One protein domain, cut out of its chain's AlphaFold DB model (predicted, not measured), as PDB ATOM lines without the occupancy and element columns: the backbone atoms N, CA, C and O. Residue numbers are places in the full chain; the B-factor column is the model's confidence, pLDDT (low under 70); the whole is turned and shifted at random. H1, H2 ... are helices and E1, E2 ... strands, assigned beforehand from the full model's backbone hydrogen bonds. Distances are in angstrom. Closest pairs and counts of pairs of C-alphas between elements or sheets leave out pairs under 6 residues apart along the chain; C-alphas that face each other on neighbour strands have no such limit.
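AT A GLANCE: This is residues 75 to 129 of the 206 residues of an uncharacterized protein of Deltaproteobacteria bacterium RBG_16_50_11 (UniProt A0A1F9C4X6). One long helix, H2, runs along the length of the domain; the stretch before it, with H1, passes along one side, and the short helices H3 and H4 fold back along another side. Residues 76 to 82, the greater part of a small hairpin of E1 and E2, stick out at one end. The printed part has 55 residues, with two strands and then four helices in the order E1, E2, H1, H2, H3, H4; the two-stranded sheet, E1 - E2, is antiparallel and the class is mostly helix. It is compact, with a radius of gyration of the C-alphas of 11.6 A, yet elongated in outline, spanning 36 by 22 by 16 A.

HOW THE PARTS SIT: E1, residues 75 to 77, and E2, residues 80 to 83, form an antiparallel hairpin at 161 degrees; N 75 and O 82 are 2.9 A apart and N 82 and O 75 are 3.0 A apart, both within hydrogen-bond range. H1, residues 86 to 89, touches H2, residues 100 to 115, with the closest C-alphas, those of Gly 86 and Gly 103, 3.6 A apart; H2 touches H1 with residues 100 to 107 alone. H3, residues 120 to 123, touches residues 109 to 114 of H2 alone, closest at the C-alphas of Ala 113 and Tyr 120, 5.0 A. H4, residues 125 to 129, only just touches H2, with 3 pairs of C-alphas within 8 A, the closest those of His 105 and Leu 127, 7.0 A. H3 and H4 meet only through their link. H1 is apart from H3 and H4. In H2 and H4 every O i to N i+4 pair is within hydrogen-bond range; H1 and H3 are too short for such a pair.

IN THESE COORDINATES: E1 begins at C-alpha 75 (-28.825, 46.962, -37.506), and E2 measures 9.7 A from first to last C-alpha. H2 measures 22.3 A, from C-alpha 100 (-23.398, 26.786, -46.007) to C-alpha 115. H4 ends at C-alpha 129 (-18.237, 41.119, -53.548).

THE WHOLE: The two C-alphas farthest apart, those of Gly 79 and Thr 96, are 37.2 A apart. The printed part has no cut and no long link. Residues 75 to 79 have pLDDT under 70.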
ATOM      1  N   HIS A  75     -27.869  45.968 -37.966       67.88
ATOM      2  CA  HIS A  75     -28.825  46.962 -37.506       67.88
ATOM      3  C   HIS A  75     -28.432  47.438 -36.105       67.88
ATOM      4  O   HIS A  75     -28.121  46.630 -35.228       67.88
ATOM      5  N   VAL A  76     -28.457  48.756 -35.903       61.34
ATOM      6  CA  VAL A  76     -28.328  49.377 -34.578       61.34
ATOM      7  C   VAL A  76     -29.709  49.832 -34.166       61.34
ATOM      8  O   VAL A  76     -30.242  50.768 -34.756       61.34
ATOM      9  N   GLY A  77     -30.281  49.168 -33.169       54.00
ATOM     10  CA  GLY A  77     -31.590  49.510 -32.623       54.00
ATOM     11  C   GLY A  77     -31.545  49.501 -31.102       54.00
ATOM     12  O   GLY A  77     -31.013  48.564 -30.510       54.00
ATOM     13  N   SER A  78     -32.085  50.548 -30.471       57.81
ATOM     14  CA  SER A  78     -32.357  50.619 -29.023       57.81
ATOM     15  C   SER A  78     -31.194  50.201 -28.105       57.81
ATOM     16  O   SER A  78     -31.398  49.484 -27.131       57.81
ATOM     17  N   GLY A  79     -29.961  50.615 -28.422       66.06
ATOM     18  CA  GLY A  79     -28.768  50.300 -27.621       66.06
ATOM     19  C   GLY A  79     -28.155  48.912 -27.863       66.06
ATOM     20  O   GLY A  79     -27.128  48.601 -27.267       66.06
ATOM     21  N   ASN A  80     -28.724  48.106 -28.766       74.50
ATOM     22  CA  ASN A  80     -28.230  46.776 -29.112       74.50
ATOM     23  C   ASN A  80     -27.555  46.749 -30.489       74.50
ATOM     24  O   ASN A  80     -27.988  47.399 -31.444       74.50
ATOM     25  N   ASN A  81     -26.510  45.926 -30.594       83.88
ATOM     26  CA  ASN A  81     -25.857  45.587 -31.854       83.88
ATOM     27  C   ASN A  81     -26.462  44.289 -32.406       83.88
ATOM     28  O   ASN A  81     -26.212  43.220 -31.853       83.88
ATOM     29  N   ILE A  82     -27.232  44.370 -33.494       88.12
ATOM     30  CA  ILE A  82     -27.849  43.204 -34.144       88.12
ATOM     31  C   ILE A  82     -27.082  42.893 -35.427       88.12
ATOM     32  O   ILE A  82     -26.964  43.741 -36.313       88.12
ATOM     33  N   PHE A  83     -26.581  41.667 -35.542       90.62
ATOM     34  CA  PHE A  83     -25.818  41.201 -36.696       90.62
ATOM     35  C   PHE A  83     -26.519  40.019 -37.358       90.62
ATOM     36  O   PHE A  83     -26.949  39.093 -36.676       90.62
ATOM     37  N   PHE A  84     -26.584  40.034 -38.689       92.00
ATOM     38  CA  PHE A  84     -27.151  38.943 -39.477       92.00
ATOM     39  C   PHE A  84     -26.041  38.105 -40.121       92.00
ATOM     40  O   PHE A  84     -25.067  38.647 -40.661       92.00
ATOM     41  N   VAL A  85     -26.200  36.781 -40.064       94.69
ATOM     42  CA  VAL A  85     -25.275  35.773 -40.614       94.69
ATOM     43  C   VAL A  85     -26.050  34.619 -41.250       94.69
ATOM     44  O   VAL A  85     -27.202  34.363 -40.888       94.69
ATOM     45  N   GLY A  86     -25.437  33.928 -42.210       95.25
ATOM     46  CA  GLY A  86     -26.100  32.868 -42.968       95.25
ATOM     47  C   GLY A  86     -27.328  33.381 -43.717       95.25
ATOM     48  O   GLY A  86     -27.344  34.511 -44.217       95.25
ATOM     49  N   ASP A  87     -28.372  32.564 -43.753       95.12
ATOM     50  CA  ASP A  87     -29.617  32.875 -44.456       95.12
ATOM     51  C   ASP A  87     -30.304  34.130 -43.893       95.12
ATOM     52  O   ASP A  87     -30.799  34.954 -44.659       95.12
ATOM     53  N   SER A  88     -30.215  34.385 -42.580       93.31
ATOM     54  CA  SER A  88     -30.745  35.631 -41.989       93.31
ATOM     55  C   SER A  88     -30.110  36.900 -42.580       93.31
ATOM     56  O   SER A  88     -30.731  37.960 -42.595       93.31
ATOM     57  N   GLY A  89     -28.877  36.795 -43.089       93.44
ATOM     58  CA  GLY A  89     -28.152  37.868 -43.769       93.44
ATOM     59  C   GLY A  89     -28.164  37.761 -45.296       93.44
ATOM     60  O   GLY A  89     -27.373  38.447 -45.939       93.44
ATOM     61  N   ALA A  90     -28.986  36.878 -45.877       94.88
ATOM     62  CA  ALA A  90     -28.996  36.554 -47.306       94.88
ATOM     63  C   ALA A  90     -27.594  36.218 -47.861       94.88
ATOM     64  O   ALA A  90     -27.208  36.636 -48.959       94.88
ATOM     65  N   GLN A  91     -26.803  35.475 -47.077       96.25
ATOM     66  CA  GLN A  91     -25.438  35.068 -47.421       96.25
ATOM     67  C   GLN A  91     -25.446  33.783 -48.257       96.25
ATOM     68  O   GLN A  91     -24.833  32.780 -47.894       96.25
ATOM     69  N   VAL A  92     -26.156  33.818 -49.386       96.44
ATOM     70  CA  VAL A  92     -26.396  32.672 -50.272       96.44
ATOM     71  C   VAL A  92     -25.848  32.961 -51.665       96.44
ATOM     72  O   VAL A  92     -26.157  33.992 -52.266       96.44
ATOM     73  N   LYS A  93     -25.071  32.026 -52.221       97.06
ATOM     74  CA  LYS A  93     -24.616  32.093 -53.617       97.06
ATOM     75  C   LYS A  93     -25.779  31.786 -54.548       97.06
ATOM     76  O   LYS A  93     -26.069  30.625 -54.824       97.06
ATOM     77  N   VAL A  94     -26.443  32.810 -55.066       96.25
ATOM     78  CA  VAL A  94     -27.677  32.642 -55.857       96.25
ATOM     79  C   VAL A  94     -27.489  31.907 -57.195       96.25
ATOM     80  O   VAL A  94     -28.477  31.501 -57.798       96.25
ATOM     81  N   THR A  95     -26.255  31.676 -57.668       95.75
ATOM     82  CA  THR A  95     -26.015  30.808 -58.841       95.75
ATOM     83  C   THR A  95     -26.159  29.325 -58.527       95.75
ATOM     84  O   THR A  95     -26.506  28.573 -59.429       95.75
ATOM     85  N   THR A  96     -25.892  28.905 -57.286       93.88
ATOM     86  CA  THR A  96     -25.983  27.500 -56.844       93.88
ATOM     87  C   THR A  96     -27.012  27.290 -55.740       93.88
ATOM     88  O   THR A  96     -27.185  26.166 -55.288       93.88
ATOM     89  N   VAL A  97     -27.605  28.378 -55.242       93.50
ATOM     90  CA  VAL A  97     -28.517  28.426 -54.090       93.50
ATOM     91  C   VAL A  97     -27.883  27.810 -52.826       93.50
ATOM     92  O   VAL A  97     -28.546  27.325 -51.921       93.50
ATOM     93  N   GLY A  98     -26.548  27.851 -52.748       93.56
ATOM     94  CA  GLY A  98     -25.779  27.280 -51.643       93.56
ATOM     95  C   GLY A  98     -25.407  28.334 -50.603       93.56
ATOM     96  O   GLY A  98     -24.701  29.292 -50.933       93.56
ATOM     97  N   GLY A  99     -25.836  28.128 -49.354       95.44
ATOM     98  CA  GLY A  99     -25.617  29.051 -48.231       95.44
ATOM     99  C   GLY A  99     -24.586  28.610 -47.187       95.44
ATOM    100  O   GLY A  99     -24.077  29.454 -46.463       95.44
ATOM    101  N   VAL A 100     -24.220  27.323 -47.116       96.12
ATOM    102  CA  VAL A 100     -23.398  26.786 -46.007       96.12
ATOM    103  C   VAL A 100     -22.039  27.487 -45.888       96.12
ATOM    104  O   VAL A 100     -21.747  28.117 -44.874       96.12
ATOM    105  N   VAL A 101     -21.213  27.432 -46.939       96.88
ATOM    106  CA  VAL A 101     -19.857  28.015 -46.921       96.88
ATOM    107  C   VAL A 101     -19.902  29.540 -46.770       96.88
ATOM    108  O   VAL A 101     -19.178  30.112 -45.958       96.88
ATOM    109  N   SER A 102     -20.792  30.210 -47.503       96.88
ATOM    110  CA  SER A 102     -20.941  31.668 -47.456       96.88
ATOM    111  C   SER A 102     -21.486  32.158 -46.108       96.88
ATOM    112  O   SER A 102     -21.028  33.178 -45.596       96.88
ATOM    113  N   GLY A 103     -22.389  31.407 -45.480       96.62
ATOM    114  CA  GLY A 103     -22.881  31.671 -44.131       96.62
ATOM    115  C   GLY A 103     -21.796  31.509 -43.069       96.62
ATOM    116  O   GLY A 103     -21.641  32.380 -42.210       96.62
ATOM    117  N   LEU A 104     -20.972  30.460 -43.169       97.88
ATOM    118  CA  LEU A 104     -19.796  30.281 -42.308       97.88
ATOM    119  C   LEU A 104     -18.771  31.409 -42.499       97.88
ATOM    120  O   LEU A 104     -18.193  31.891 -41.524       97.88
ATOM    121  N   HIS A 105     -18.579  31.892 -43.729       96.69
ATOM    122  CA  HIS A 105     -17.750  33.071 -43.993       96.69
ATOM    123  C   HIS A 105     -18.283  34.316 -43.273       96.69
ATOM    124  O   HIS A 105     -17.493  35.056 -42.679       96.69
ATOM    125  N   GLY A 106     -19.600  34.542 -43.278       95.88
ATOM    126  CA  GLY A 106     -20.210  35.646 -42.539       95.88
ATOM    127  C   GLY A 106     -20.088  35.494 -41.024       95.88
ATOM    128  O   GLY A 106     -19.721  36.454 -40.346       95.88
ATOM    129  N   ALA A 107     -20.286  34.285 -40.493       97.00
ATOM    130  CA  ALA A 107     -20.069  33.983 -39.078       97.00
ATOM    131  C   ALA A 107     -18.615  34.251 -38.652       97.00
ATOM    132  O   ALA A 107     -18.372  34.908 -37.638       97.00
ATOM    133  N   ARG A 108     -17.636  33.839 -39.465       97.06
ATOM    134  CA  ARG A 108     -16.213  34.139 -39.250       97.06
ATOM    135  C   ARG A 108     -15.937  35.643 -39.277       97.06
ATOM    136  O   ARG A 108     -15.220  36.153 -38.418       97.06
ATOM    137  N   ALA A 109     -16.505  36.366 -40.241       95.31
ATOM    138  CA  ALA A 109     -16.368  37.818 -40.332       95.31
ATOM    139  C   ALA A 109     -16.931  38.522 -39.085       95.31
ATOM    140  O   ALA A 109     -16.317  39.472 -38.592       95.31
ATOM    141  N   LEU A 110     -18.057  38.039 -38.553       95.25
ATOM    142  CA  LEU A 110     -18.666  38.562 -37.332       95.25
ATOM    143  C   LEU A 110     -17.823  38.245 -36.094       95.25
ATOM    144  O   LEU A 110     -17.539  39.144 -35.306       95.25
ATOM    145  N   SER A 111     -17.366  37.001 -35.951       96.19
ATOM    146  CA  SER A 111     -16.482  36.590 -34.856       96.19
ATOM    147  C   SER A 111     -15.224  37.465 -34.802       96.19
ATOM    148  O   SER A 111     -14.908  38.041 -33.762       96.19
ATOM    149  N   ASN A 112     -14.578  37.695 -35.950       94.44
ATOM    150  CA  ASN A 112     -13.419  38.584 -36.046       94.44
ATOM    151  C   ASN A 112     -13.739  40.042 -35.696       94.44
ATOM    152  O   ASN A 112     -12.878  40.733 -35.147       94.44
ATOM    153  N   ALA A 113     -14.938  40.520 -36.038       92.94
ATOM    154  CA  ALA A 113     -15.399  41.861 -35.698       92.94
ATOM    155  C   ALA A 113     -15.554  42.037 -34.183       92.94
ATOM    156  O   ALA A 113     -15.017  42.993 -33.628       92.94
ATOM    157  N   ILE A 114     -16.214  41.083 -33.524       93.12
ATOM    158  CA  ILE A 114     -16.472  41.110 -32.080       93.12
ATOM    159  C   ILE A 114     -15.171  40.944 -31.290       93.12
ATOM    160  O   ILE A 114     -14.853  41.786 -30.457       93.12
ATOM    161  N   LEU A 115     -14.392  39.895 -31.577       96.00
ATOM    162  CA  LEU A 115     -13.215  39.539 -30.777       96.00
ATOM    163  C   LEU A 115     -12.075  40.557 -30.888       96.00
ATOM    164  O   LEU A 115     -11.320  40.735 -29.940       96.00
ATOM    165  N   ASN A 116     -11.947  41.228 -32.035       94.50
ATOM    166  CA  ASN A 116     -10.827  42.135 -32.302       94.50
ATOM    167  C   ASN A 116     -11.246  43.612 -32.392       94.50
ATOM    168  O   ASN A 116     -10.475  44.425 -32.902       94.50
ATOM    169  N   GLY A 117     -12.482  43.958 -32.007       87.06
ATOM    170  CA  GLY A 117     -13.008  45.325 -32.129       87.06
ATOM    171  C   GLY A 117     -12.999  45.865 -33.566       87.06
ATOM    172  O   GLY A 117     -12.837  47.065 -33.794       87.06
ATOM    173  N   ARG A 118     -13.116  44.983 -34.567       85.38
ATOM    174  CA  ARG A 118     -13.077  45.356 -35.989       85.38
ATOM    175  C   ARG A 118     -14.474  45.695 -36.499       85.38
ATOM    176  O   ARG A 118     -15.487  45.197 -36.030       85.38
ATOM    177  N   ASN A 119     -14.534  46.507 -37.549       89.62
ATOM    178  CA  ASN A 119     -15.801  46.834 -38.195       89.62
ATOM    179  C   ASN A 119     -16.337  45.637 -39.010       89.62
ATOM    180  O   ASN A 119     -15.713  45.245 -39.999       89.62
ATOM    181  N   TYR A 120     -17.509  45.102 -38.640       90.50
ATOM    182  CA  TYR A 120     -18.120  43.939 -39.302       90.50
ATOM    183  C   TYR A 120     -18.334  44.143 -40.804       90.50
ATOM    184  O   TYR A 120     -17.949  43.292 -41.601       90.50
ATOM    185  N   ARG A 121     -18.842  45.309 -41.225       90.38
ATOM    186  CA  ARG A 121     -19.032  45.624 -42.650       90.38
ATOM    187  C   ARG A 121     -17.724  45.546 -43.440       90.38
ATOM    188  O   ARG A 121     -17.723  45.055 -44.567       90.38
ATOM    189  N   LYS A 122     -16.603  45.986 -42.858       91.44
ATOM    190  CA  LYS A 122     -15.275  45.826 -43.475       91.44
ATOM    191  C   LYS A 122     -14.859  44.354 -43.551       91.44
ATOM    192  O   LYS A 122     -14.305  43.966 -44.574       91.44
ATOM    193  N   GLN A 123     -15.135  43.553 -42.516       93.94
ATOM    194  CA  GLN A 123     -14.838  42.112 -42.521       93.94
ATOM    195  C   GLN A 123     -15.684  41.344 -43.552       93.94
ATOM    196  O   GLN A 123     -15.190  40.414 -44.175       93.94
ATOM    197  N   LEU A 124     -16.931  41.762 -43.786       94.25
ATOM    198  CA  LEU A 124     -17.854  41.104 -44.718       94.25
ATOM    199  C   LEU A 124     -17.632  41.496 -46.189       94.25
ATOM    200  O   LEU A 124     -18.255  40.934 -47.083       94.25
ATOM    201  N   ARG A 125     -16.772  42.484 -46.468       93.75
ATOM    202  CA  ARG A 125     -16.634  43.092 -47.801       93.75
ATOM    203  C   ARG A 125     -16.247  42.093 -48.891       93.75
ATOM    204  O   ARG A 125     -16.714  42.227 -50.015       93.75
ATOM    205  N   GLU A 126     -15.373  41.146 -48.575       95.38
ATOM    206  CA  GLU A 126     -14.938  40.119 -49.525       95.38
ATOM    207  C   GLU A 126     -16.100  39.201 -49.901       95.38
ATOM    208  O   GLU A 126     -16.455  39.123 -51.073       95.38
ATOM    209  N   LEU A 127     -16.784  38.639 -48.898       96.19
ATOM    210  CA  LEU A 127     -17.988  37.840 -49.110       96.19
ATOM    211  C   LEU A 127     -19.062  38.628 -49.871       96.19
ATOM    212  O   LEU A 127     -19.703  38.093 -50.765       96.19
ATOM    213  N   LYS A 128     -19.252  39.915 -49.562       95.69
ATOM    214  CA  LYS A 128     -20.233  40.744 -50.268       95.69
ATOM    215  C   LYS A 128     -19.927  40.851 -51.764       95.69
ATOM    216  O   LYS A 128     -20.836  40.704 -52.567       95.69
ATOM    217  N   ARG A 129     -18.661  41.065 -52.136       96.75
ATOM    218  CA  ARG A 129     -18.237  41.119 -53.548       96.75
ATOM    219  C   ARG A 129     -18.443  39.784 -54.256       96.75
ATOM    220  O   ARG A 129     -18.874  39.777 -55.404       96.75
TER     221      ARG A 129